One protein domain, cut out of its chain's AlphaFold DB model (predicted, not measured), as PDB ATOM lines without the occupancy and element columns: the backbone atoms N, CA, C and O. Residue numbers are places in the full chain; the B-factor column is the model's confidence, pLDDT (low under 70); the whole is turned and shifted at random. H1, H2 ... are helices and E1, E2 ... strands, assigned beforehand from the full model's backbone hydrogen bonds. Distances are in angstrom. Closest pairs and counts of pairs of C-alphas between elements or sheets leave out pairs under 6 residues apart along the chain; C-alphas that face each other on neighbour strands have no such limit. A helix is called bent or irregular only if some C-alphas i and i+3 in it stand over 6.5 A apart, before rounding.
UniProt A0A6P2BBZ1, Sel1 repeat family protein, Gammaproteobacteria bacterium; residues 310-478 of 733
ATOM      1  N   ASN A 310      36.721  -4.214 -43.849       93.25
ATOM      2  CA  ASN A 310      37.442  -4.300 -45.122       93.25
ATOM      3  C   ASN A 310      38.470  -5.456 -45.182       93.25
ATOM      4  O   ASN A 310      39.071  -5.680 -46.233       93.25
ATOM      5  N   GLY A 311      38.654  -6.191 -44.078       92.38
ATOM      6  CA  GLY A 311      39.560  -7.339 -43.976       92.38
ATOM      7  C   GLY A 311      40.986  -7.009 -43.521       92.38
ATOM      8  O   GLY A 311      41.834  -7.901 -43.511       92.38
ATOM      9  N   THR A 312      41.265  -5.761 -43.141       90.44
ATOM     10  CA  THR A 312      42.536  -5.341 -42.517       90.44
ATOM     11  C   THR A 312      42.509  -5.495 -40.992       90.44
ATOM     12  O   THR A 312      41.462  -5.721 -40.391       90.44
ATOM     13  N   ALA A 313      43.662  -5.322 -40.340       84.69
ATOM     14  CA  ALA A 313      43.783  -5.408 -38.881       84.69
ATOM     15  C   ALA A 313      43.038  -4.299 -38.099       84.69
ATOM     16  O   ALA A 313      42.852  -4.422 -36.890       84.69
ATOM     17  N   THR A 314      42.636  -3.207 -38.761       84.19
ATOM     18  CA  THR A 314      41.849  -2.115 -38.162       84.19
ATOM     19  C   THR A 314      40.350  -2.262 -38.419       84.19
ATOM     20  O   THR A 314      39.558  -1.938 -37.538       84.19
ATOM     21  N   GLU A 315      39.958  -2.803 -39.575       91.12
ATOM     22  CA  GLU A 315      38.562  -3.097 -39.933       91.12
ATOM     23  C   GLU A 315      38.399  -4.579 -40.347       91.12
ATOM     24  O   GLU A 315      38.153  -4.877 -41.522       91.12
ATOM     25  N   PRO A 316      38.557  -5.533 -39.410       96.12
ATOM     26  CA  PRO A 316      38.430  -6.964 -39.687       96.12
ATOM     27  C   PRO A 316      36.991  -7.358 -40.050       96.12
ATOM     28  O   PRO A 316      36.025  -6.783 -39.547       96.12
ATOM     29  N   TRP A 317      36.830  -8.392 -40.878       97.38
ATOM     30  CA  TRP A 317      35.507  -8.933 -41.208       97.38
ATOM     31  C   TRP A 317      34.921  -9.728 -40.040       97.38
ATOM     32  O   TRP A 317      35.538 -10.675 -39.553       97.38
ATOM     33  N   ARG A 318      33.705  -9.399 -39.604       96.19
ATOM     34  CA  ARG A 318      33.026 -10.137 -38.531       96.19
ATOM     35  C   ARG A 318      32.488 -11.471 -39.028       96.19
ATOM     36  O   ARG A 318      31.807 -11.531 -40.050       96.19
ATOM     37  N   VAL A 319      32.752 -12.523 -38.258       94.50
ATOM     38  CA  VAL A 319      32.247 -13.883 -38.487       94.50
ATOM     39  C   VAL A 319      31.873 -14.541 -37.159       94.50
ATOM     40  O   VAL A 319      32.455 -14.267 -36.112       94.50
ATOM     41  N   VAL A 320      30.906 -15.454 -37.193       91.25
ATOM     42  CA  VAL A 320      30.486 -16.256 -36.038       91.25
ATOM     43  C   VAL A 320      31.529 -17.330 -35.710       91.25
ATOM     44  O   VAL A 320      31.660 -17.724 -34.550       91.25
ATOM     45  N   SER A 321      32.289 -17.815 -36.699       90.50
ATOM     46  CA  SER A 321      33.261 -18.903 -36.509       90.50
ATOM     47  C   SER A 321      34.472 -18.837 -37.441       90.50
ATOM     48  O   SER A 321      34.413 -18.271 -38.532       90.50
ATOM     49  N   ALA A 322      35.562 -19.502 -37.045       90.94
ATOM     50  CA  ALA A 322      36.734 -19.687 -37.899       90.94
ATOM     51  C   ALA A 322      36.373 -20.391 -39.224       90.94
ATOM     52  O   ALA A 322      36.811 -19.965 -40.291       90.94
ATOM     53  N   THR A 323      35.528 -21.427 -39.176       88.75
ATOM     54  CA  THR A 323      35.090 -22.170 -40.370       88.75
ATOM     55  C   THR A 323      34.330 -21.287 -41.359       88.75
ATOM     56  O   THR A 323      34.505 -21.437 -42.567       88.75
ATOM     57  N   GLU A 324      33.536 -20.330 -40.872       90.81
ATOM     58  CA  GLU A 324      32.820 -19.368 -41.718       90.81
ATOM     59  C   GLU A 324      33.789 -18.476 -42.511       90.81
ATOM     60  O   GLU A 324      33.576 -18.288 -43.706       90.81
ATOM     61  N   ALA A 325      34.910 -18.039 -41.920       93.69
ATOM     62  CA  ALA A 325      35.964 -17.316 -42.642       93.69
ATOM     63  C   ALA A 325      36.611 -18.167 -43.755       93.69
ATOM     64  O   ALA A 325      36.761 -17.700 -44.888       93.69
ATOM     65  N   PHE A 326      36.942 -19.438 -43.481       91.62
ATOM     66  CA  PHE A 326      37.486 -20.355 -44.496       91.62
ATOM     67  C   PHE A 326      36.491 -20.623 -45.642       91.62
ATOM     68  O   PHE A 326      36.879 -20.616 -46.816       91.62
ATOM     69  N   VAL A 327      35.207 -20.830 -45.325       88.50
ATOM     70  CA  VAL A 327      34.128 -21.011 -46.314       88.50
ATOM     71  C   VAL A 327      33.924 -19.736 -47.133       88.50
ATOM     72  O   VAL A 327      33.851 -19.798 -48.362       88.50
ATOM     73  N   TRP A 328      33.897 -18.571 -46.485       92.62
ATOM     74  CA  TRP A 328      33.731 -17.286 -47.151       92.62
ATOM     75  C   TRP A 328      34.890 -16.998 -48.117       92.62
ATOM     76  O   TRP A 328      34.635 -16.743 -49.296       92.62
ATOM     77  N   LEU A 329      36.153 -17.164 -47.704       92.56
ATOM     78  CA  LEU A 329      37.309 -17.033 -48.606       92.56
ATOM     79  C   LEU A 329      37.254 -18.021 -49.782       92.56
ATOM     80  O   LEU A 329      37.550 -17.644 -50.920       92.56
ATOM     81  N   SER A 330      36.814 -19.257 -49.532       88.69
ATOM     82  CA  SER A 330      36.623 -20.262 -50.584       88.69
ATOM     83  C   SER A 330      35.574 -19.814 -51.613       88.69
ATOM     84  O   SER A 330      35.800 -19.961 -52.817       88.69
ATOM     85  N   SER A 331      34.475 -19.185 -51.167       87.25
ATOM     86  CA  SER A 331      33.461 -18.591 -52.058       87.25
ATOM     87  C   SER A 331      34.038 -17.471 -52.939       87.25
ATOM     88  O   SER A 331      33.729 -17.391 -54.128       87.25
ATOM     89  N   GLN A 332      34.975 -16.679 -52.400       88.50
ATOM     90  CA  GLN A 332      35.694 -15.616 -53.117       88.50
ATOM     91  C   GLN A 332      36.819 -16.141 -54.034       88.50
ATOM     92  O   GLN A 332      37.640 -15.363 -54.525       88.50
ATOM     93  N   ARG A 333      36.879 -17.460 -54.281       90.75
ATOM     94  CA  ARG A 333      37.932 -18.151 -55.053       90.75
ATOM     95  C   ARG A 333      39.348 -17.898 -54.523       90.75
ATOM     96  O   ARG A 333      40.313 -17.903 -55.296       90.75
ATOM     97  N   ARG A 334      39.485 -17.689 -53.213       92.25
ATOM     98  CA  ARG A 334      40.781 -17.597 -52.540       92.25
ATOM     99  C   ARG A 334      41.213 -18.970 -52.024       92.25
ATOM    100  O   ARG A 334      40.389 -19.802 -51.654       92.25
ATOM    101  N   GLU A 335      42.514 -19.213 -52.045       92.00
ATOM    102  CA  GLU A 335      43.176 -20.393 -51.494       92.00
ATOM    103  C   GLU A 335      43.973 -19.957 -50.263       92.00
ATOM    104  O   GLU A 335      44.797 -19.044 -50.353       92.00
ATOM    105  N   VAL A 336      43.712 -20.582 -49.114       93.75
ATOM    106  CA  VAL A 336      44.375 -20.260 -47.844       93.75
ATOM    107  C   VAL A 336      45.641 -21.104 -47.703       93.75
ATOM    108  O   VAL A 336      45.571 -22.329 -47.733       93.75
ATOM    109  N   ALA A 337      46.793 -20.449 -47.551       94.19
ATOM    110  CA  ALA A 337      48.100 -21.088 -47.375       94.19
ATOM    111  C   ALA A 337      48.552 -21.139 -45.905       94.19
ATOM    112  O   ALA A 337      49.428 -21.926 -45.550       94.19
ATOM    113  N   GLY A 338      47.964 -20.316 -45.036       95.00
ATOM    114  CA  GLY A 338      48.222 -20.355 -43.600       95.00
ATOM    115  C   GLY A 338      47.220 -19.552 -42.792       95.00
ATOM    116  O   GLY A 338      46.433 -18.777 -43.335       95.00
ATOM    117  N   ALA A 339      47.245 -19.774 -41.485       95.81
ATOM    118  CA  ALA A 339      46.264 -19.249 -40.548       95.81
ATOM    119  C   ALA A 339      46.891 -19.036 -39.164       95.81
ATOM    120  O   ALA A 339      47.779 -19.789 -38.761       95.81
ATOM    121  N   LEU A 340      46.430 -18.026 -38.430       96.56
ATOM    122  CA  LEU A 340      46.927 -17.674 -37.100       96.56
ATOM    123  C   LEU A 340      45.798 -17.062 -36.264       96.56
ATOM    124  O   LEU A 340      45.154 -16.119 -36.714       96.56
ATOM    125  N   TYR A 341      45.581 -17.545 -35.039       95.69
ATOM    126  CA  TYR A 341      44.737 -16.813 -34.087       95.69
ATOM    127  C   TYR A 341      45.544 -15.712 -33.399       95.69
ATOM    128  O   TYR A 341      46.660 -15.948 -32.936       95.69
ATOM    129  N   HIS A 342      44.944 -14.536 -33.275       91.56
ATOM    130  CA  HIS A 342      45.434 -13.434 -32.457       91.56
ATOM    131  C   HIS A 342      44.419 -13.208 -31.333       91.56
ATOM    132  O   HIS A 342      43.219 -13.242 -31.589       91.56
ATOM    133  N   GLY A 343      44.850 -13.016 -30.089       90.19
ATOM    134  CA  GLY A 343      43.912 -12.834 -28.982       90.19
ATOM    135  C   GLY A 343      44.572 -12.243 -27.750       90.19
ATOM    136  O   GLY A 343      45.636 -12.708 -27.337       90.19
ATOM    137  N   ASP A 344      43.918 -11.236 -27.182       90.88
ATOM    138  CA  ASP A 344      44.413 -10.456 -26.053       90.88
ATOM    139  C   ASP A 344      43.623 -10.794 -24.778       90.88
ATOM    140  O   ASP A 344      42.394 -10.689 -24.735       90.88
ATOM    141  N   ASP A 345      44.328 -11.224 -23.728       91.44
ATOM    142  CA  ASP A 345      43.714 -11.647 -22.462       91.44
ATOM    143  C   ASP A 345      43.254 -10.468 -21.575       91.44
ATOM    144  O   ASP A 345      42.517 -10.684 -20.611       91.44
ATOM    145  N   ALA A 346      43.691  -9.236 -21.859       88.62
ATOM    146  CA  ALA A 346      43.344  -8.028 -21.114       88.62
ATOM    147  C   ALA A 346      42.165  -7.275 -21.755       88.62
ATOM    148  O   ALA A 346      41.216  -6.922 -21.053       88.62
ATOM    149  N   GLU A 347      42.178  -7.085 -23.078       88.12
ATOM    150  CA  GLU A 347      41.027  -6.573 -23.836       88.12
ATOM    151  C   GLU A 347      39.883  -7.598 -23.893       88.12
ATOM    152  O   GLU A 347      38.705  -7.234 -23.935       88.12
ATOM    153  N   GLY A 348      40.215  -8.894 -23.897       89.88
ATOM    154  CA  GLY A 348      39.261  -9.959 -24.191       89.88
ATOM    155  C   GLY A 348      38.842  -9.965 -25.663       89.88
ATOM    156  O   GLY A 348      37.659 -10.164 -25.956       89.88
ATOM    157  N   SER A 349      39.790  -9.716 -26.569       92.94
ATOM    158  CA  SER A 349      39.611  -9.757 -28.024       92.94
ATOM    159  C   SER A 349      40.106 -11.088 -28.610       92.94
ATOM    160  O   SER A 349      40.983 -11.752 -28.050       92.94
ATOM    161  N   LEU A 350      39.513 -11.520 -29.727       94.19
ATOM    162  CA  LEU A 350      39.919 -12.727 -30.453       94.19
ATOM    163  C   LEU A 350      39.696 -12.531 -31.956       94.19
ATOM    164  O   LEU A 350      38.586 -12.250 -32.397       94.19
ATOM    165  N   ALA A 351      40.739 -12.745 -32.746       96.12
ATOM    166  CA  ALA A 351      40.734 -12.630 -34.194       96.12
ATOM    167  C   ALA A 351      41.426 -13.832 -34.855       96.12
ATOM    168  O   ALA A 351      42.184 -14.579 -34.229       96.12
ATOM    169  N   LEU A 352      41.169 -14.004 -36.148       96.94
ATOM    170  CA  LEU A 352      41.792 -14.996 -37.014       96.94
ATOM    171  C   LEU A 352      42.384 -14.283 -38.233       96.94
ATOM    172  O   LEU A 352      41.667 -13.620 -38.980       96.94
ATOM    173  N   VAL A 353      43.689 -14.439 -38.442       97.06
ATOM    174  CA  VAL A 353      44.410 -13.950 -39.622       97.06
ATOM    175  C   VAL A 353      44.615 -15.114 -40.581       97.06
ATOM    176  O   VAL A 353      45.131 -16.159 -40.183       97.06
ATOM    177  N   LEU A 354      44.228 -14.945 -41.844       96.31
ATOM    178  CA  LEU A 354      44.370 -15.945 -42.902       96.31
ATOM    179  C   LEU A 354      45.273 -15.396 -44.016       96.31
ATOM    180  O   LEU A 354      44.920 -14.412 -44.664       96.31
ATOM    181  N   LYS A 355      46.419 -16.047 -44.273       95.06
ATOM    182  CA  LYS A 355      47.259 -15.778 -45.455       95.06
ATOM    183  C   LYS A 355      46.667 -16.513 -46.652       95.06
ATOM    184  O   LYS A 355      46.730 -17.744 -46.711       95.06
ATOM    185  N   ALA A 356      46.092 -15.777 -47.601       94.44
ATOM    186  CA  ALA A 356      45.364 -16.354 -48.728       94.44
ATOM    187  C   ALA A 356      45.624 -15.630 -50.055       94.44
ATOM    188  O   ALA A 356      45.579 -14.404 -50.129       94.44
ATOM    189  N   ARG A 357      45.821 -16.395 -51.134       92.50
ATOM    190  CA  ARG A 357      45.945 -15.873 -52.509       92.50
ATOM    191  C   ARG A 357      44.643 -16.033 -53.282       92.50
ATOM    192  O   ARG A 357      43.837 -16.910 -52.976       92.50
ATOM    193  N   ARG A 358      44.431 -15.229 -54.321       89.19
ATOM    194  CA  ARG A 358      43.400 -15.512 -55.339       89.19
ATOM    195  C   ARG A 358      43.884 -16.681 -56.202       89.19
ATOM    196  O   ARG A 358      45.057 -16.713 -56.541       89.19
ATOM    197  N   ARG A 359      43.010 -17.605 -56.621       80.50
ATOM    198  CA  ARG A 359      43.419 -18.739 -57.492       80.50
ATOM    199  C   ARG A 359      44.088 -18.329 -58.810       80.50
ATOM    200  O   ARG A 359      44.837 -19.119 -59.370       80.50
ATOM    201  N   ASP A 360      43.810 -17.117 -59.280       79.88
ATOM    202  CA  ASP A 360      44.318 -16.568 -60.538       79.88
ATOM    203  C   ASP A 360      45.531 -15.620 -60.336       79.88
ATOM    204  O   ASP A 360      45.808 -14.800 -61.209       79.88
ATOM    205  N   GLY A 361      46.226 -15.663 -59.185       77.19
ATOM    206  CA  GLY A 361      47.382 -14.794 -58.913       77.19
ATOM    207  C   GLY A 361      48.311 -15.265 -57.784       77.19
ATOM    208  O   GLY A 361      47.895 -15.935 -56.843       77.19
ATOM    209  N   ASP A 362      49.584 -14.874 -57.867       71.19
ATOM    210  CA  ASP A 362      50.672 -15.456 -57.062       71.19
ATOM    211  C   ASP A 362      50.903 -14.798 -55.684       71.19
ATOM    212  O   ASP A 362      51.713 -15.292 -54.898       71.19
ATOM    213  N   ARG A 363      50.217 -13.687 -55.378       84.75
ATOM    214  CA  ARG A 363      50.392 -12.923 -54.129       84.75
ATOM    215  C   ARG A 363      49.514 -13.479 -53.004       84.75
ATOM    216  O   ARG A 363      48.292 -13.548 -53.150       84.75
ATOM    217  N   LEU A 364      50.130 -13.828 -51.873       90.81
ATOM    218  CA  LEU A 364      49.422 -14.039 -50.605       90.81
ATOM    219  C   LEU A 364      49.034 -12.685 -50.001       90.81
ATOM    220  O   LEU A 364      49.853 -11.775 -49.943       90.81
ATOM    221  N   GLU A 365      47.798 -12.574 -49.530       89.94
ATOM    222  CA  GLU A 365      47.280 -11.406 -48.814       89.94
ATOM    223  C   GLU A 365      46.909 -11.830 -47.386       89.94
ATOM    224  O   GLU A 365      46.391 -12.932 -47.185       89.94
ATOM    225  N   GLU A 366      47.186 -10.980 -46.397       92.00
ATOM    226  CA  GLU A 366      46.777 -11.195 -45.007       92.00
ATOM    227  C   GLU A 366      45.372 -10.641 -44.784       92.00
ATOM    228  O   GLU A 366      45.127  -9.452 -44.974       92.00
ATOM    229  N   LEU A 367      44.446 -11.518 -44.401       95.12
ATOM    230  CA  LEU A 367      43.024 -11.211 -44.296       95.12
ATOM    231  C   LEU A 367      42.536 -11.477 -42.872       95.12
ATOM    232  O   LEU A 367      42.715 -12.576 -42.344       95.12
ATOM    233  N   TRP A 368      41.937 -10.460 -42.263       96.88
ATOM    234  CA  TRP A 368      41.598 -10.420 -40.846       96.88
ATOM    235  C   TRP A 368      40.112 -10.639 -40.593       96.88
ATOM    236  O   TRP A 368      39.255 -10.009 -41.218       96.88
ATOM    237  N   PHE A 369      39.826 -11.497 -39.617       97.12
ATOM    238  CA  PHE A 369      38.482 -11.877 -39.210       97.12
ATOM    239  C   PHE A 369      38.297 -11.704 -37.703       97.12
ATOM    240  O   PHE A 369      39.108 -12.194 -36.916       97.12
ATOM    241  N   ASP A 370      37.225 -11.029 -37.298       96.56
ATOM    242  CA  ASP A 370      36.874 -10.788 -35.899       96.56
ATOM    243  C   ASP A 370      35.982 -11.917 -35.362       96.56
ATOM    244  O   ASP A 370      34.893 -12.169 -35.883       96.56
ATOM    245  N   LEU A 371      36.459 -12.579 -34.304       96.00
ATOM    246  CA  LEU A 371      35.767 -13.618 -33.532       96.00
ATOM    247  C   LEU A 371      35.402 -13.125 -32.117       96.00
ATOM    248  O   LEU A 371      34.844 -13.881 -31.314       96.00
ATOM    249  N   THR A 372      35.695 -11.860 -31.798       95.38
ATOM    250  CA  THR A 372      35.451 -11.241 -30.494       95.38
ATOM    251  C   THR A 372      33.974 -11.295 -30.090       95.38
ATOM    252  O   THR A 372      33.719 -11.637 -28.934       95.38
ATOM    253  N   PRO A 373      32.976 -11.084 -30.979       94.06
ATOM    254  CA  PRO A 373      31.564 -11.252 -30.627       94.06
ATOM    255  C   PRO A 373      31.238 -12.665 -30.118       94.06
ATOM    256  O   PRO A 373      30.553 -12.814 -29.104       94.06
ATOM    257  N   THR A 374      31.779 -13.707 -30.758       91.75
ATOM    258  CA  THR A 374      31.594 -15.116 -30.359       91.75
ATOM    259  C   THR A 374      32.326 -15.440 -29.055       91.75
ATOM    260  O   THR A 374      31.785 -16.138 -28.187       91.75
ATOM    261  N   TYR A 375      33.531 -14.899 -28.860       91.81
ATOM    262  CA  TYR A 375      34.250 -15.017 -27.592       91.81
ATOM    263  C   TYR A 375      33.485 -14.339 -26.441       91.81
ATOM    264  O   TYR A 375      33.210 -14.968 -25.417       91.81
ATOM    265  N   GLN A 376      33.047 -13.093 -26.629       91.38
ATOM    266  CA  GLN A 376      32.255 -12.350 -25.647       91.38
ATOM    267  C   GLN A 376      30.902 -13.018 -25.369       91.38
ATOM    268  O   GLN A 376      30.460 -13.037 -24.221       91.38
ATOM    269  N   ALA A 377      30.259 -13.632 -26.367       89.00
ATOM    270  CA  ALA A 377      29.063 -14.451 -26.166       89.00
ATOM    271  C   ALA A 377      29.337 -15.677 -25.283       89.00
ATOM    272  O   ALA A 377      28.561 -15.978 -24.376       89.00
ATOM    273  N   THR A 378      30.475 -16.343 -25.488       87.12
ATOM    274  CA  THR A 378      30.912 -17.475 -24.653       87.12
ATOM    275  C   THR A 378      31.159 -17.017 -23.213       87.12
ATOM    276  O   THR A 378      30.653 -17.621 -22.266       87.12
ATOM    277  N   ARG A 379      31.854 -15.884 -23.039       88.19
ATOM    278  CA  ARG A 379      32.119 -15.258 -21.735       88.19
ATOM    279  C   ARG A 379      30.839 -14.802 -21.022       88.19
ATOM    280  O   ARG A 379      30.737 -14.984 -19.814       88.19
ATOM    281  N   ARG A 380      29.824 -14.310 -21.748       87.94
ATOM    282  CA  ARG A 380      28.488 -13.992 -21.197       87.94
ATOM    283  C   ARG A 380      27.773 -15.209 -20.591       87.94
ATOM    284  O   ARG A 380      26.991 -15.028 -19.664       87.94
ATOM    285  N   ILE A 381      28.023 -16.422 -21.094       83.75
ATOM    286  CA  ILE A 381      27.423 -17.663 -20.566       83.75
ATOM    287  C   ILE A 381      28.236 -18.239 -19.397       83.75
ATOM    288  O   ILE A 381      27.647 -18.719 -18.430       83.75
ATOM    289  N   LEU A 382      29.571 -18.213 -19.480       83.94
ATOM    290  CA  LEU A 382      30.456 -18.841 -18.488       83.94
ATOM    291  C   LEU A 382      30.820 -17.933 -17.297       83.94
ATOM    292  O   LEU A 382      31.222 -18.438 -16.252       83.94
ATOM    293  N   GLY A 383      30.663 -16.611 -17.423       87.12
ATOM    294  CA  GLY A 383      30.979 -15.656 -16.359       87.12
ATOM    295  C   GLY A 383      32.468 -15.658 -15.998       87.12
ATOM    296  O   GLY A 383      33.324 -15.613 -16.879       87.12
ATOM    297  N   ASP A 384      32.772 -15.721 -14.699       81.19
ATOM    298  CA  ASP A 384      34.147 -15.716 -14.179       81.19
ATOM    299  C   ASP A 384      34.917 -17.027 -14.459       81.19
ATOM    300  O   ASP A 384      36.143 -17.035 -14.400       81.19
ATOM    301  N   ASP A 385      34.219 -18.122 -14.794       83.62
ATOM    302  CA  ASP A 385      34.820 -19.400 -15.221       83.62
ATOM    303  C   ASP A 385      35.108 -19.435 -16.745       83.62
ATOM    304  O   ASP A 385      35.472 -20.480 -17.294       83.62
ATOM    305  N   ALA A 386      34.935 -18.316 -17.462       85.12
ATOM    306  CA  ALA A 386      35.254 -18.222 -18.885       85.12
ATOM    307  C   ALA A 386      36.776 -18.303 -19.131       85.12
ATOM    308  O   ALA A 386      37.521 -17.512 -18.547       85.12
ATOM    309  N   PRO A 387      37.257 -19.189 -20.026       89.50
ATOM    310  CA  PRO A 387      38.673 -19.243 -20.378       89.50
ATOM    311  C   PRO A 387      39.108 -17.967 -21.107       89.50
ATOM    312  O   PRO A 387      38.330 -17.358 -21.852       89.50
ATOM    313  N   GLN A 388      40.368 -17.580 -20.936       93.12
ATOM    314  CA  GLN A 388      40.946 -16.451 -21.668       93.12
ATOM    315  C   GLN A 388      41.200 -16.805 -23.149       93.12
ATOM    316  O   GLN A 388      41.323 -17.993 -23.479       93.12
ATOM    317  N   PRO A 389      41.317 -15.823 -24.068       93.56
ATOM    318  CA  PRO A 389      41.590 -16.082 -25.485       93.56
ATOM    319  C   PRO A 389      42.826 -16.965 -25.698       93.56
ATOM    320  O   PRO A 389      42.783 -17.914 -26.483       93.56
ATOM    321  N   SER A 390      43.899 -16.753 -24.929       92.31
ATOM    322  CA  SER A 390      45.086 -17.612 -24.999       92.31
ATOM    323  C   SER A 390      44.879 -19.039 -24.475       92.31
ATOM    324  O   SER A 390      45.571 -19.954 -24.925       92.31
ATOM    325  N   GLU A 391      43.928 -19.268 -23.567       93.06
ATOM    326  CA  GLU A 391      43.576 -20.604 -23.069       93.06
ATOM    327  C   GLU A 391      42.709 -21.367 -24.078       93.06
ATOM    328  O   GLU A 391      42.887 -22.576 -24.243       93.06
ATOM    329  N   LEU A 392      41.833 -20.663 -24.806       91.31
ATOM    330  CA  LEU A 392      41.093 -21.203 -25.951       91.31
ATOM    331  C   LEU A 392      42.040 -21.586 -27.096       91.31
ATOM    332  O   LEU A 392      41.949 -22.696 -27.624       91.31
ATOM    333  N   ILE A 393      43.007 -20.723 -27.422       93.81
ATOM    334  CA  ILE A 393      44.082 -21.029 -28.379       93.81
ATOM    335  C   ILE A 393      44.890 -22.246 -27.893       93.81
ATOM    336  O   ILE A 393      45.083 -23.203 -28.640       93.81
ATOM    337  N   ALA A 394      45.287 -22.284 -26.617       93.38
ATOM    338  CA  ALA A 394      45.999 -23.425 -26.041       93.38
ATOM    339  C   ALA A 394      45.155 -24.716 -25.969       93.38
ATOM    340  O   ALA A 394      45.722 -25.801 -25.845       93.38
ATOM    341  N   ALA A 395      43.820 -24.642 -26.013       91.38
ATOM    342  CA  ALA A 395      42.941 -25.800 -26.189       91.38
ATOM    343  C   ALA A 395      42.966 -26.288 -27.641       91.38
ATOM    344  O   ALA A 395      43.453 -27.391 -27.884       91.38
ATOM    345  N   ARG A 396      42.602 -25.428 -28.601       92.38
ATOM    346  CA  ARG A 396      42.575 -25.782 -30.030       92.38
ATOM    347  C   ARG A 396      43.933 -26.283 -30.548       92.38
ATOM    348  O   ARG A 396      43.976 -27.212 -31.348       92.38
ATOM    349  N   ALA A 397      45.046 -25.758 -30.026       94.19
ATOM    350  CA  ALA A 397      46.394 -26.249 -30.322       94.19
ATOM    351  C   ALA A 397      46.593 -27.732 -29.943       94.19
ATOM    352  O   ALA A 397      47.209 -28.490 -30.691       94.19
ATOM    353  N   ARG A 398      46.047 -28.166 -28.796       94.44
ATOM    354  CA  ARG A 398      46.092 -29.566 -28.338       94.44
ATOM    355  C   ARG A 398      45.137 -30.465 -29.122       94.44
ATOM    356  O   ARG A 398      45.477 -31.624 -29.346       94.44
ATOM    357  N   ASP A 399      44.007 -29.920 -29.561       89.44
ATOM    358  CA  ASP A 399      43.016 -30.625 -30.384       89.44
ATOM    359  C   ASP A 399      43.478 -30.807 -31.846       89.44
ATOM    360  O   ASP A 399      42.925 -31.633 -32.570       89.44
ATOM    361  N   GLY A 400      44.535 -30.095 -32.263       90.62
ATOM    362  CA  GLY A 400      45.212 -30.269 -33.552       90.62
ATOM    363  C   GLY A 400      45.039 -29.117 -34.544       90.62
ATOM    364  O   GLY A 400      45.431 -29.256 -35.691       90.62
ATOM    365  N   ASP A 401      44.493 -27.970 -34.148       93.31
ATOM    366  CA  ASP A 401      44.314 -26.816 -35.041       93.31
ATOM    367  C   ASP A 401      45.665 -26.127 -35.341       93.31
ATOM    368  O   ASP A 401      46.228 -25.460 -34.473       93.31
ATOM    369  N   ALA A 402      46.200 -26.273 -36.563       95.75
ATOM    370  CA  ALA A 402      47.477 -25.683 -36.996       95.75
ATOM    371  C   ALA A 402      47.609 -24.166 -36.745       95.75
ATOM    372  O   ALA A 402      48.716 -23.676 -36.496       95.75
ATOM    373  N   ALA A 403      46.514 -23.403 -36.815       95.25
ATOM    374  CA  ALA A 403      46.539 -21.961 -36.568       95.25
ATOM    375  C   ALA A 403      46.725 -21.667 -35.076       95.25
ATOM    376  O   ALA A 403      47.492 -20.782 -34.691       95.25
ATOM    377  N   ALA A 404      46.072 -22.465 -34.230       96.12
ATOM    378  CA  ALA A 404      46.211 -22.388 -32.784       96.12
ATOM    379  C   ALA A 404      47.565 -22.932 -32.303       96.12
ATOM    380  O   ALA A 404      48.177 -22.333 -31.422       96.12
ATOM    381  N   GLN A 405      48.076 -24.006 -32.918       97.81
ATOM    382  CA  GLN A 405      49.433 -24.520 -32.686       97.81
ATOM    383  C   GLN A 405      50.486 -23.428 -32.945       97.81
ATOM    384  O   GLN A 405      51.364 -23.216 -32.111       97.81
ATOM    385  N   THR A 406      50.352 -22.681 -34.047       97.00
ATOM    386  CA  THR A 406      51.265 -21.578 -34.408       97.00
ATOM    387  C   THR A 406      51.189 -20.423 -33.406       97.00
ATOM    388  O   THR A 406      52.215 -19.995 -32.879       97.00
ATOM    389  N   ALA A 407      49.980 -19.960 -33.072       95.12
ATOM    390  CA  ALA A 407      49.772 -18.883 -32.101       95.12
ATOM    391  C   ALA A 407      50.275 -19.249 -30.691       95.12
ATOM    392  O   ALA A 407      50.934 -18.449 -30.022       95.12
ATOM    393  N   TYR A 408      50.021 -20.484 -30.250       95.12
ATOM    394  CA  TYR A 408      50.507 -20.990 -28.970       95.12
ATOM    395  C   TYR A 408      52.037 -21.110 -28.942       95.12
ATOM    396  O   TYR A 408      52.657 -20.778 -27.931       95.12
ATOM    397  N   ALA A 409      52.662 -21.514 -30.053       95.38
ATOM    398  CA  ALA A 409      54.115 -21.567 -30.172       95.38
ATOM    399  C   ALA A 409      54.770 -20.182 -30.083       95.38
ATOM    400  O   ALA A 409      55.746 -20.025 -29.356       95.38
ATOM    401  N   ILE A 410      54.207 -19.172 -30.751       92.56
ATOM    402  CA  ILE A 410      54.679 -17.780 -30.667       92.56
ATOM    403  C   ILE A 410      54.592 -17.277 -29.214       92.56
ATOM    404  O   ILE A 410      55.572 -16.774 -28.662       92.56
ATOM    405  N   ARG A 411      53.464 -17.515 -28.528       90.56
ATOM    406  CA  ARG A 411      53.298 -17.169 -27.102       90.56
ATOM    407  C   ARG A 411      54.243 -17.939 -26.167       90.56
ATOM    408  O   ARG A 411      54.576 -17.427 -25.101       90.56
ATOM    409  N   LEU A 412      54.674 -19.149 -26.530       91.00
ATOM    410  CA  LEU A 412      55.722 -19.882 -25.812       91.00
ATOM    411  C   LEU A 412      57.113 -19.296 -26.080       91.00
ATOM    412  O   LEU A 412      57.881 -19.126 -25.138       91.00
ATOM    413  N   TRP A 413      57.424 -18.945 -27.326       89.25
ATOM    414  CA  TRP A 413      58.704 -18.354 -27.718       89.25
ATOM    415  C   TRP A 413      58.983 -17.046 -26.960       89.25
ATOM    416  O   TRP A 413      60.020 -16.926 -26.308       89.25
ATOM    417  N   HIS A 414      58.004 -16.136 -26.891       85.31
ATOM    418  CA  HIS A 414      58.115 -14.885 -26.123       85.31
ATOM    419  C   HIS A 414      58.279 -15.065 -24.598       85.31
ATOM    420  O   HIS A 414      58.591 -14.098 -23.907       85.31
ATOM    421  N   ARG A 415      58.117 -16.276 -24.034       87.06
ATOM    422  CA  ARG A 415      58.446 -16.545 -22.616       87.06
ATOM    423  C   ARG A 415      59.943 -16.730 -22.364       87.06
ATOM    424  O   ARG A 415      60.338 -16.811 -21.204       87.06
ATOM    425  N   GLY A 416      60.764 -16.864 -23.409       78.19
ATOM    426  CA  GLY A 416      62.231 -16.869 -23.344       78.19
ATOM    427  C   GLY A 416      62.904 -18.046 -22.619       78.19
ATOM    428  O   GLY A 416      64.112 -18.221 -22.753       78.19
ATOM    429  N   SER A 417      62.181 -18.883 -21.863       87.81
ATOM    430  CA  SER A 417      62.789 -20.046 -21.208       87.81
ATOM    431  C   SER A 417      63.152 -21.131 -22.225       87.81
ATOM    432  O   SER A 417      62.404 -21.390 -23.168       87.81
ATOM    433  N   SER A 418      64.276 -21.817 -22.006       85.06
ATOM    434  CA  SER A 418      64.759 -22.886 -22.893       85.06
ATOM    435  C   SER A 418      63.742 -24.019 -23.079       85.06
ATOM    436  O   SER A 418      63.598 -24.545 -24.179       85.06
ATOM    437  N   GLU A 419      62.978 -24.350 -22.035       88.69
ATOM    438  CA  GLU A 419      61.860 -25.294 -22.123       88.69
ATOM    439  C   GLU A 419      60.738 -24.770 -23.037       88.69
ATOM    440  O   GLU A 419      60.249 -25.507 -23.894       88.69
ATOM    441  N   SER A 420      60.359 -23.491 -22.911       89.44
ATOM    442  CA  SER A 420      59.327 -22.886 -23.766       89.44
ATOM    443  C   SER A 420      59.780 -22.795 -25.224       89.44
ATOM    444  O   SER A 420      58.977 -23.044 -26.117       89.44
ATOM    445  N   ALA A 421      61.064 -22.520 -25.473       87.62
ATOM    446  CA  ALA A 421      61.654 -22.510 -26.811       87.62
ATOM    447  C   ALA A 421      61.602 -23.897 -27.482       87.62
ATOM    448  O   ALA A 421      61.173 -24.010 -28.630       87.62
ATOM    449  N   VAL A 422      61.948 -24.969 -26.756       92.31
ATOM    450  CA  VAL A 422      61.826 -26.353 -27.257       92.31
ATOM    451  C   VAL A 422      60.361 -26.717 -27.533       92.31
ATOM    452  O   VAL A 422      60.059 -27.310 -28.571       92.31
ATOM    453  N   GLN A 423      59.431 -26.324 -26.654       94.25
ATOM    454  CA  GLN A 423      57.998 -26.527 -26.898       94.25
ATOM    455  C   GLN A 423      57.507 -25.734 -28.124       94.25
ATOM    456  O   GLN A 423      56.746 -26.279 -28.923       94.25
ATOM    457  N   ALA A 424      57.949 -24.486 -28.310       94.94
ATOM    458  CA  ALA A 424      57.597 -23.654 -29.460       94.94
ATOM    459  C   ALA A 424      58.051 -24.292 -30.784       94.94
ATOM    460  O   ALA A 424      57.234 -24.444 -31.691       94.94
ATOM    461  N   VAL A 425      59.305 -24.759 -30.865       96.50
ATOM    462  CA  VAL A 425      59.825 -25.504 -32.027       96.50
ATOM    463  C   VAL A 425      58.953 -26.724 -32.340       96.50
ATOM    464  O   VAL A 425      58.535 -26.892 -33.483       96.50
ATOM    465  N   HIS A 426      58.609 -27.542 -31.340       96.88
ATOM    466  CA  HIS A 426      57.754 -28.720 -31.532       96.88
ATOM    467  C   HIS A 426      56.350 -28.368 -32.071       96.88
ATOM    468  O   HIS A 426      55.840 -29.042 -32.969       96.88
ATOM    469  N   TRP A 427      55.713 -27.308 -31.561       97.75
ATOM    470  CA  TRP A 427      54.396 -26.873 -32.047       97.75
ATOM    471  C   TRP A 427      54.454 -26.281 -33.464       97.75
ATOM    472  O   TRP A 427      53.588 -26.582 -34.287       97.75
ATOM    473  N   LEU A 428      55.499 -25.514 -33.788       98.00
ATOM    474  CA  LEU A 428      55.732 -24.990 -35.138       98.00
ATOM    475  C   LEU A 428      56.034 -26.101 -36.152       98.00
ATOM    476  O   LEU A 428      55.505 -26.069 -37.261       98.00
ATOM    477  N   GLN A 429      56.827 -27.111 -35.778       98.19
ATOM    478  CA  GLN A 429      57.105 -28.281 -36.622       98.19
ATOM    479  C   GLN A 429      55.816 -29.009 -37.021       98.19
ATOM    480  O   GLN A 429      55.651 -29.377 -38.185       98.19
ATOM    481  N   ARG A 430      54.880 -29.181 -36.080       97.81
ATOM    482  CA  ARG A 430      53.575 -29.798 -36.353       97.81
ATOM    483  C   ARG A 430      52.714 -28.943 -37.285       97.81
ATOM    484  O   ARG A 430      52.279 -29.441 -38.319       97.81
ATOM    485  N   ALA A 431      52.551 -27.651 -36.994       97.81
ATOM    486  CA  ALA A 431      51.786 -26.745 -37.853       97.81
ATOM    487  C   ALA A 431      52.399 -26.591 -39.267       97.81
ATOM    488  O   ALA A 431      51.667 -26.501 -40.253       97.81
ATOM    489  N   SER A 432      53.731 -26.635 -39.389       97.75
ATOM    490  CA  SER A 432      54.443 -26.676 -40.677       97.75
ATOM    491  C   SER A 432      54.193 -27.984 -41.441       97.75
ATOM    492  O   SER A 432      53.981 -27.955 -42.659       97.75
ATOM    493  N   ALA A 433      54.164 -29.129 -40.750       97.00
ATOM    494  CA  ALA A 433      53.839 -30.427 -41.343       97.00
ATOM    495  C   ALA A 433      52.373 -30.514 -41.808       97.00
ATOM    496  O   ALA A 433      52.093 -31.128 -42.837       97.00
ATOM    497  N   GLU A 434      51.458 -29.844 -41.104       94.81
ATOM    498  CA  GLU A 434      50.055 -29.651 -41.508       94.81
ATOM    499  C   GLU A 434      49.889 -28.628 -42.654       94.81
ATOM    500  O   GLU A 434      48.815 -28.525 -43.242       94.81
ATOM    501  N   GLY A 435      50.961 -27.921 -43.034       94.88
ATOM    502  CA  GLY A 435      51.028 -27.087 -44.238       94.88
ATOM    503  C   GLY A 435      50.945 -25.577 -44.011       94.88
ATOM    504  O   GLY A 435      50.968 -24.836 -44.990       94.88
ATOM    505  N   ASN A 436      50.866 -25.102 -42.767       96.94
ATOM    506  CA  ASN A 436      50.664 -23.686 -42.461       96.94
ATOM    507  C   ASN A 436      51.897 -22.834 -42.826       96.94
ATOM    508  O   ASN A 436      52.961 -22.981 -42.219       96.94
ATOM    509  N   VAL A 437      51.753 -21.910 -43.785       96.56
ATOM    510  CA  VAL A 437      52.855 -21.042 -44.240       96.56
ATOM    511  C   VAL A 437      53.397 -20.137 -43.123       96.56
ATOM    512  O   VAL A 437      54.607 -19.959 -43.027       96.56
ATOM    513  N   ILE A 438      52.537 -19.671 -42.208       96.00
ATOM    514  CA  ILE A 438      52.937 -18.811 -41.076       96.00
ATOM    515  C   ILE A 438      53.812 -19.597 -40.086       96.00
ATOM    516  O   ILE A 438      54.792 -19.077 -39.551       96.00
ATOM    517  N   ALA A 439      53.519 -20.886 -39.888       97.38
ATOM    518  CA  ALA A 439      54.351 -21.760 -39.064       97.38
ATOM    519  C   ALA A 439      55.739 -21.993 -39.677       97.38
ATOM    520  O   ALA A 439      56.712 -22.112 -38.940       97.38
ATOM    521  N   ARG A 440      55.841 -22.041 -41.011       97.94
ATOM    522  CA  ARG A 440      57.108 -22.211 -41.745       97.94
ATOM    523  C   ARG A 440      57.970 -20.956 -41.692       97.94
ATOM    524  O   ARG A 440      59.149 -21.051 -41.365       97.94
ATOM    525  N   GLU A 441      57.364 -19.796 -41.941       95.06
ATOM    526  CA  GLU A 441      57.991 -18.480 -41.770       95.06
ATOM    527  C   GLU A 441      58.576 -18.345 -40.354       95.06
ATOM    528  O   GLU A 441      59.773 -18.109 -40.196       95.06
ATOM    529  N   MET A 442      57.762 -18.598 -39.325       95.00
ATOM    530  CA  MET A 442      58.183 -18.499 -37.926       95.00
ATOM    531  C   MET A 442      59.233 -19.552 -37.536       95.00
ATOM    532  O   MET A 442      60.193 -19.228 -36.843       95.00
ATOM    533  N   LEU A 443      59.108 -20.805 -37.994       95.94
ATOM    534  CA  LEU A 443      60.072 -21.861 -37.664       95.94
ATOM    535  C   LEU A 443      61.460 -21.599 -38.262       95.94
ATOM    536  O   LEU A 443      62.456 -21.870 -37.597       95.94
ATOM    537  N   GLY A 444      61.535 -21.038 -39.472       94.56
ATOM    538  CA  GLY A 444      62.809 -20.632 -40.064       94.56
ATOM    539  C   GLY A 444      63.498 -19.518 -39.264       94.56
ATOM    540  O   GLY A 444      64.690 -19.622 -38.979       94.56
ATOM    541  N   VAL A 445      62.745 -18.500 -38.820       90.81
ATOM    542  CA  VAL A 445      63.276 -17.428 -37.951       90.81
ATOM    543  C   VAL A 445      63.754 -18.001 -36.611       90.81
ATOM    544  O   VAL A 445      64.885 -17.749 -36.201       90.81
ATOM    545  N   VAL A 446      62.934 -18.834 -35.962       91.44
ATOM    546  CA  VAL A 446      63.262 -19.501 -34.690       91.44
ATOM    547  C   VAL A 446      64.534 -20.348 -34.801       91.44
ATOM    548  O   VAL A 446      65.406 -20.247 -33.940       91.44
ATOM    549  N   TYR A 447      64.687 -21.148 -35.862       93.19
ATOM    550  CA  TYR A 447      65.917 -21.908 -36.097       93.19
ATOM    551  C   TYR A 447      67.132 -20.993 -36.290       93.19
ATOM    552  O   TYR A 447      68.145 -21.195 -35.622       93.19
ATOM    553  N   GLY A 448      67.028 -19.951 -37.122       88.06
ATOM    554  CA  GLY A 448      68.125 -19.005 -37.334       88.06
ATOM    555  C   GLY A 448      68.570 -18.287 -36.049       88.06
ATOM    556  O   GLY A 448      69.766 -18.086 -35.854       88.06
ATOM    557  N   VAL A 449      67.644 -17.971 -35.133       86.88
ATOM    558  CA  VAL A 449      67.984 -17.429 -33.801       86.88
ATOM    559  C   VAL A 449      68.662 -18.485 -32.922       86.88
ATOM    560  O   VAL A 449      69.685 -18.196 -32.304       86.88
ATOM    561  N   ILE A 450      68.149 -19.723 -32.883       88.25
ATOM    562  CA  ILE A 450      68.765 -20.812 -32.102       88.25
ATOM    563  C   ILE A 450      70.198 -21.082 -32.581       88.25
ATOM    564  O   ILE A 450      71.079 -21.282 -31.741       88.25
ATOM    565  N   ALA A 451      70.452 -21.045 -33.893       88.50
ATOM    566  CA  ALA A 451      71.767 -21.291 -34.486       88.50
ATOM    567  C   ALA A 451      72.855 -20.322 -33.986       88.50
ATOM    568  O   ALA A 451      73.982 -20.756 -33.769       88.50
ATOM    569  N   ARG A 452      72.518 -19.053 -33.687       82.94
ATOM    570  CA  ARG A 452      73.468 -18.070 -33.111       82.94
ATOM    571  C   ARG A 452      74.056 -18.505 -31.755       82.94
ATOM    572  O   ARG A 452      75.067 -17.964 -31.325       82.94
ATOM    573  N   SER A 453      73.424 -19.461 -31.065       84.19
ATOM    574  CA  SER A 453      73.800 -19.930 -29.716       84.19
ATOM    575  C   SER A 453      74.547 -21.276 -29.696       84.19
ATOM    576  O   SER A 453      74.608 -21.943 -28.659       84.19
ATOM    577  N   ARG A 454      75.055 -21.722 -30.850       87.00
ATOM    578  CA  ARG A 454      75.518 -23.097 -31.103       87.00
ATOM    579  C   ARG A 454      76.979 -23.133 -31.548       87.00
ATOM    580  O   ARG A 454      77.531 -22.122 -31.959       87.00
ATOM    581  N   SER A 455      77.603 -24.309 -31.474       85.38
ATOM    582  CA  SER A 455      78.870 -24.562 -32.172       85.38
ATOM    583  C   SER A 455      78.636 -24.640 -33.679       85.38
ATOM    584  O   SER A 455      77.600 -25.155 -34.087       85.38
ATOM    585  N   ASP A 456      79.614 -24.228 -34.481       84.69
ATOM    586  CA  ASP A 456      79.531 -24.082 -35.942       84.69
ATOM    587  C   ASP A 456      78.834 -25.269 -36.649       84.69
ATOM    588  O   ASP A 456      77.858 -25.072 -37.365       84.69
ATOM    589  N   GLU A 457      79.230 -26.517 -36.354       87.69
ATOM    590  CA  GLU A 457      78.630 -27.740 -36.933       87.69
ATOM    591  C   GLU A 457      77.159 -27.977 -36.511       87.69
ATOM    592  O   GLU A 457      76.378 -28.546 -37.277       87.69
ATOM    593  N   GLU A 458      76.746 -27.546 -35.311       88.06
ATOM    594  CA  GLU A 458      75.329 -27.545 -34.898       88.06
ATOM    595  C   GLU A 458      74.570 -26.379 -35.558       88.06
ATOM    596  O   GLU A 458      73.408 -26.540 -35.933       88.06
ATOM    597  N   ALA A 459      75.212 -25.215 -35.709       88.88
ATOM    598  CA  ALA A 459      74.621 -24.023 -36.309       88.88
ATOM    599  C   ALA A 459      74.312 -24.230 -37.800       88.88
ATOM    600  O   ALA A 459      73.184 -23.967 -38.210       88.88
ATOM    601  N   GLU A 460      75.255 -24.776 -38.578       89.12
ATOM    602  CA  GLU A 460      75.065 -25.144 -39.993       89.12
ATOM    603  C   GLU A 460      73.829 -26.041 -40.180       89.12
ATOM    604  O   GLU A 460      72.940 -25.724 -40.966       89.12
ATOM    605  N   GLN A 461      73.703 -27.116 -39.391       91.44
ATOM    606  CA  GLN A 461      72.572 -28.056 -39.477       91.44
ATOM    607  C   GLN A 461      71.216 -27.413 -39.142       91.44
ATOM    608  O   GLN A 461      70.182 -27.808 -39.686       91.44
ATOM    609  N   ILE A 462      71.202 -26.435 -38.235       92.88
ATOM    610  CA  ILE A 462      69.990 -25.696 -37.858       92.88
ATOM    611  C   ILE A 462      69.655 -24.630 -38.914       92.88
ATOM    612  O   ILE A 462      68.478 -24.376 -39.173       92.88
ATOM    613  N   ILE A 463      70.660 -24.047 -39.571       92.12
ATOM    614  CA  ILE A 463      70.475 -23.083 -40.660       92.12
ATOM    615  C   ILE A 463      70.002 -23.779 -41.944       92.12
ATOM    616  O   ILE A 463      69.063 -23.283 -42.566       92.12
ATOM    617  N   ASP A 464      70.517 -24.964 -42.282       93.44
ATOM    618  CA  ASP A 464      69.947 -25.827 -43.333       93.44
ATOM    619  C   ASP A 464      68.454 -26.103 -43.064       93.44
ATOM    620  O   ASP A 464      67.608 -25.952 -43.949       93.44
ATOM    621  N   ALA A 465      68.095 -26.425 -41.815       95.25
ATOM    622  CA  ALA A 465      66.700 -26.625 -41.424       95.25
ATOM    623  C   ALA A 465      65.852 -25.338 -41.525       95.25
ATOM    624  O   ALA A 465      64.657 -25.422 -41.820       95.25
ATOM    625  N   ALA A 466      66.443 -24.154 -41.312       95.56
ATOM    626  CA  ALA A 466      65.788 -22.863 -41.528       95.56
ATOM    627  C   ALA A 466      65.537 -22.591 -43.019       95.56
ATOM    628  O   ALA A 466      64.419 -22.229 -43.395       95.56
ATOM    629  N   VAL A 467      66.541 -22.837 -43.869       96.44
ATOM    630  CA  VAL A 467      66.434 -22.753 -45.334       96.44
ATOM    631  C   VAL A 467      65.328 -23.672 -45.846       96.44
ATOM    632  O   VAL A 467      64.482 -23.214 -46.610       96.44
ATOM    633  N   ASP A 468      65.257 -24.923 -45.381       97.50
ATOM    634  CA  ASP A 468      64.187 -25.861 -45.749       97.50
ATOM    635  C   ASP A 468      62.786 -25.306 -45.422       97.50
ATOM    636  O   ASP A 468      61.872 -25.407 -46.245       97.50
ATOM    637  N   GLN A 469      62.591 -24.675 -44.254       98.00
ATOM    638  CA  GLN A 469      61.297 -24.061 -43.919       98.00
ATOM    639  C   GLN A 469      60.987 -22.840 -44.788       98.00
ATOM    640  O   GLN A 469      59.853 -22.705 -45.259       98.00
ATOM    641  N   PHE A 470      61.973 -21.977 -45.052       97.56
ATOM    642  CA  PHE A 470      61.777 -20.835 -45.940       97.56
ATOM    643  C   PHE A 470      61.468 -21.285 -47.370       97.56
ATOM    644  O   PHE A 470      60.482 -20.823 -47.933       97.56
ATOM    645  N   LEU A 471      62.196 -22.248 -47.941       97.69
ATOM    646  CA  LEU A 471      61.917 -22.787 -49.278       97.69
ATOM    647  C   LEU A 471      60.515 -23.417 -49.371       97.69
ATOM    648  O   LEU A 471      59.809 -23.202 -50.360       97.69
ATOM    649  N   LEU A 472      60.064 -24.123 -48.327       97.12
ATOM    650  CA  LEU A 472      58.687 -24.619 -48.240       97.12
ATOM    651  C   LEU A 472      57.656 -23.477 -48.226       97.12
ATOM    652  O   LEU A 472      56.640 -23.583 -48.913       97.12
ATOM    653  N   ALA A 473      57.910 -22.379 -47.512       96.31
ATOM    654  CA  ALA A 473      57.024 -21.214 -47.496       96.31
ATOM    655  C   ALA A 473      57.037 -20.425 -48.822       96.31
ATOM    656  O   ALA A 473      55.979 -20.034 -49.323       96.31
ATOM    657  N   VAL A 474      58.203 -20.256 -49.453       95.50
ATOM    658  CA  VAL A 474      58.344 -19.657 -50.794       95.50
ATOM    659  C   VAL A 474      57.572 -20.473 -51.834       95.50
ATOM    660  O   VAL A 474      56.883 -19.892 -52.673       95.50
ATOM    661  N   SER A 475      57.571 -21.809 -51.735       93.50
ATOM    662  CA  SER A 475      56.766 -22.679 -52.614       93.50
ATOM    663  C   SER A 475      55.246 -22.462 -52.496       93.50
ATOM    664  O   SER A 475      54.496 -22.804 -53.411       93.50
ATOM    665  N   GLN A 476      54.786 -21.847 -51.400       91.38
ATOM    666  CA  GLN A 476      53.389 -21.458 -51.172       91.38
ATOM    667  C   GLN A 476      53.098 -19.992 -51.548       91.38
ATOM    668  O   GLN A 476      51.943 -19.573 -51.489       91.38
ATOM    669  N   GLY A 477      54.110 -19.226 -51.972       91.38
ATOM    670  CA  GLY A 477      53.991 -17.812 -52.342       91.38
ATOM    671  C   GLY A 477      54.386 -16.816 -51.245       91.38
ATOM    672  O   GLY A 477      54.095 -15.632 -51.389       91.38
ATOM    673  N   SER A 478      55.035 -17.257 -50.160       94.25
ATOM    674  CA  SER A 478      55.495 -16.348 -49.102       94.25
ATOM    675  C   SER A 478      56.615 -15.422 -49.586       94.25
ATOM    676  O   SER A 478      57.726 -15.863 -49.887       94.25
TER     677      SER A 478
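What this domain is: This is residues 310 to 478 of the 733 residues of the protein "Sel1 repeat family protein" of Gammaproteobacteria bacterium (UniProt A0A6P2BBZ1). A twisted sheet of three strands has H1 over one face and H3 over its edge strand E1, and next to E1 begins a zigzag of four helices, H4 to H7, that leads away from the sheet. H4, H5 and H6 make an up-and-down bundle, H7 folds back along H6, and residues 380 to 385 of H2 stick out from the sheet half. The printed part has 169 residues with seven named helices and three named strands, in the order H1 E1 E2 E3 H2 H3 H4 H5 H6 H7. The sheet runs E1 E2 E3, antiparallel throughout, and the class is mixed, helices and strands. The whole is compact, with a radius of gyration of the C-alphas of 17.0 A and spans of 54 by 45 by 27 A.

How they stand to each other: E1, residues 334 to 344, E2, residues 349 to 358, and E3, residues 364 to 370, form a meander, each strand the antiparallel neighbour of the one before. E1 and E2 are a hairpin at 164 degrees, with N 340 and O 353 within hydrogen-bond range at 2.9 A; E1 bends by 76 degrees at residue 337. E2 and E3 are a hairpin at 151 degrees, with N 354 and O 367 within range at 2.9 A. H1, residues 322 to 331, H2, residues 372 to 385, and H3, residues 389 to 399, are on one face of the sheet, giving two layers. H1 has a height of 8.4 A over the sheet, is over E3 and only just over E2, with 3 C-alphas on it, and runs slantwise to the strands, at 41 degrees to E3 on the local plane. H3 is over E1 at a height of 10.1 A, along the strands, at 27 degrees to E1 on the local plane. H2 and E2 come closest at the C-alphas of Thr 372 and Leu 350, 4.7 A apart. H4, residues 402 to 413, stands at the sheet's level, with a height of 0.8 A; its closest C-alpha to E1 is that of Ala 403, 4.3 A from that of Leu 340. With its residues 403 to 408 alone H4 touches H3, closest at the C-alphas of Gln 405 and Ala 397, 4.2 A, at a steep tilt of 59 degrees, opposite ways. H5, residues 418 to 433, and H4 are a helical hairpin; they touch at the C-alphas of Ala 424 and Ala 409, 4.1 A, at a shallow tilt of 20 degrees. H6, residues 437 to 451, only grazes the sheet with residues 437 to 440. H5, with residues 425 to 432 alone, touches H6, closest at the C-alphas of Ser 432 and Ala 439, 5.2 A, at a tilt of 37 degrees, only just steep. H7, residues 456 to 474, touches H6 at the C-alphas of Ala 466 and Gly 444, 4.0 A, at a shallow tilt of 14 degrees, opposite ways. Every O i to N i+4 pair is within hydrogen-bond range in H1, H4, H5 and H6; the counts are 8 of 10 in H2, 6 of 7 in H3 and 14 of 15 in H7.

Where its parts are: H1 begins at C-alpha 322, (36.734, -19.687, -37.899). E1 measures 27.7 A, E2 28.2 A and E3 19.6 A from first to last C-alpha. H2 is irregular, with C-alphas 381 and 384 9.5 A apart. H5 measures 22.7 A, H6 21.3 A and H7 26.2 A; H7 ends at C-alpha 474, (58.344, -19.657, -50.794).

The domain as a whole: The two C-alphas farthest apart are those of Ile 381 and Asp 456, 54.7 A. Residues 310 to 321 hold no named element, but residues 317 to 318 pair, parallel, with residues 369 to 370 of E3. The printed part has no cut, and each link between named elements is tight. The mean pLDDT of the printed part is 91.8, and no printed residue is under 70.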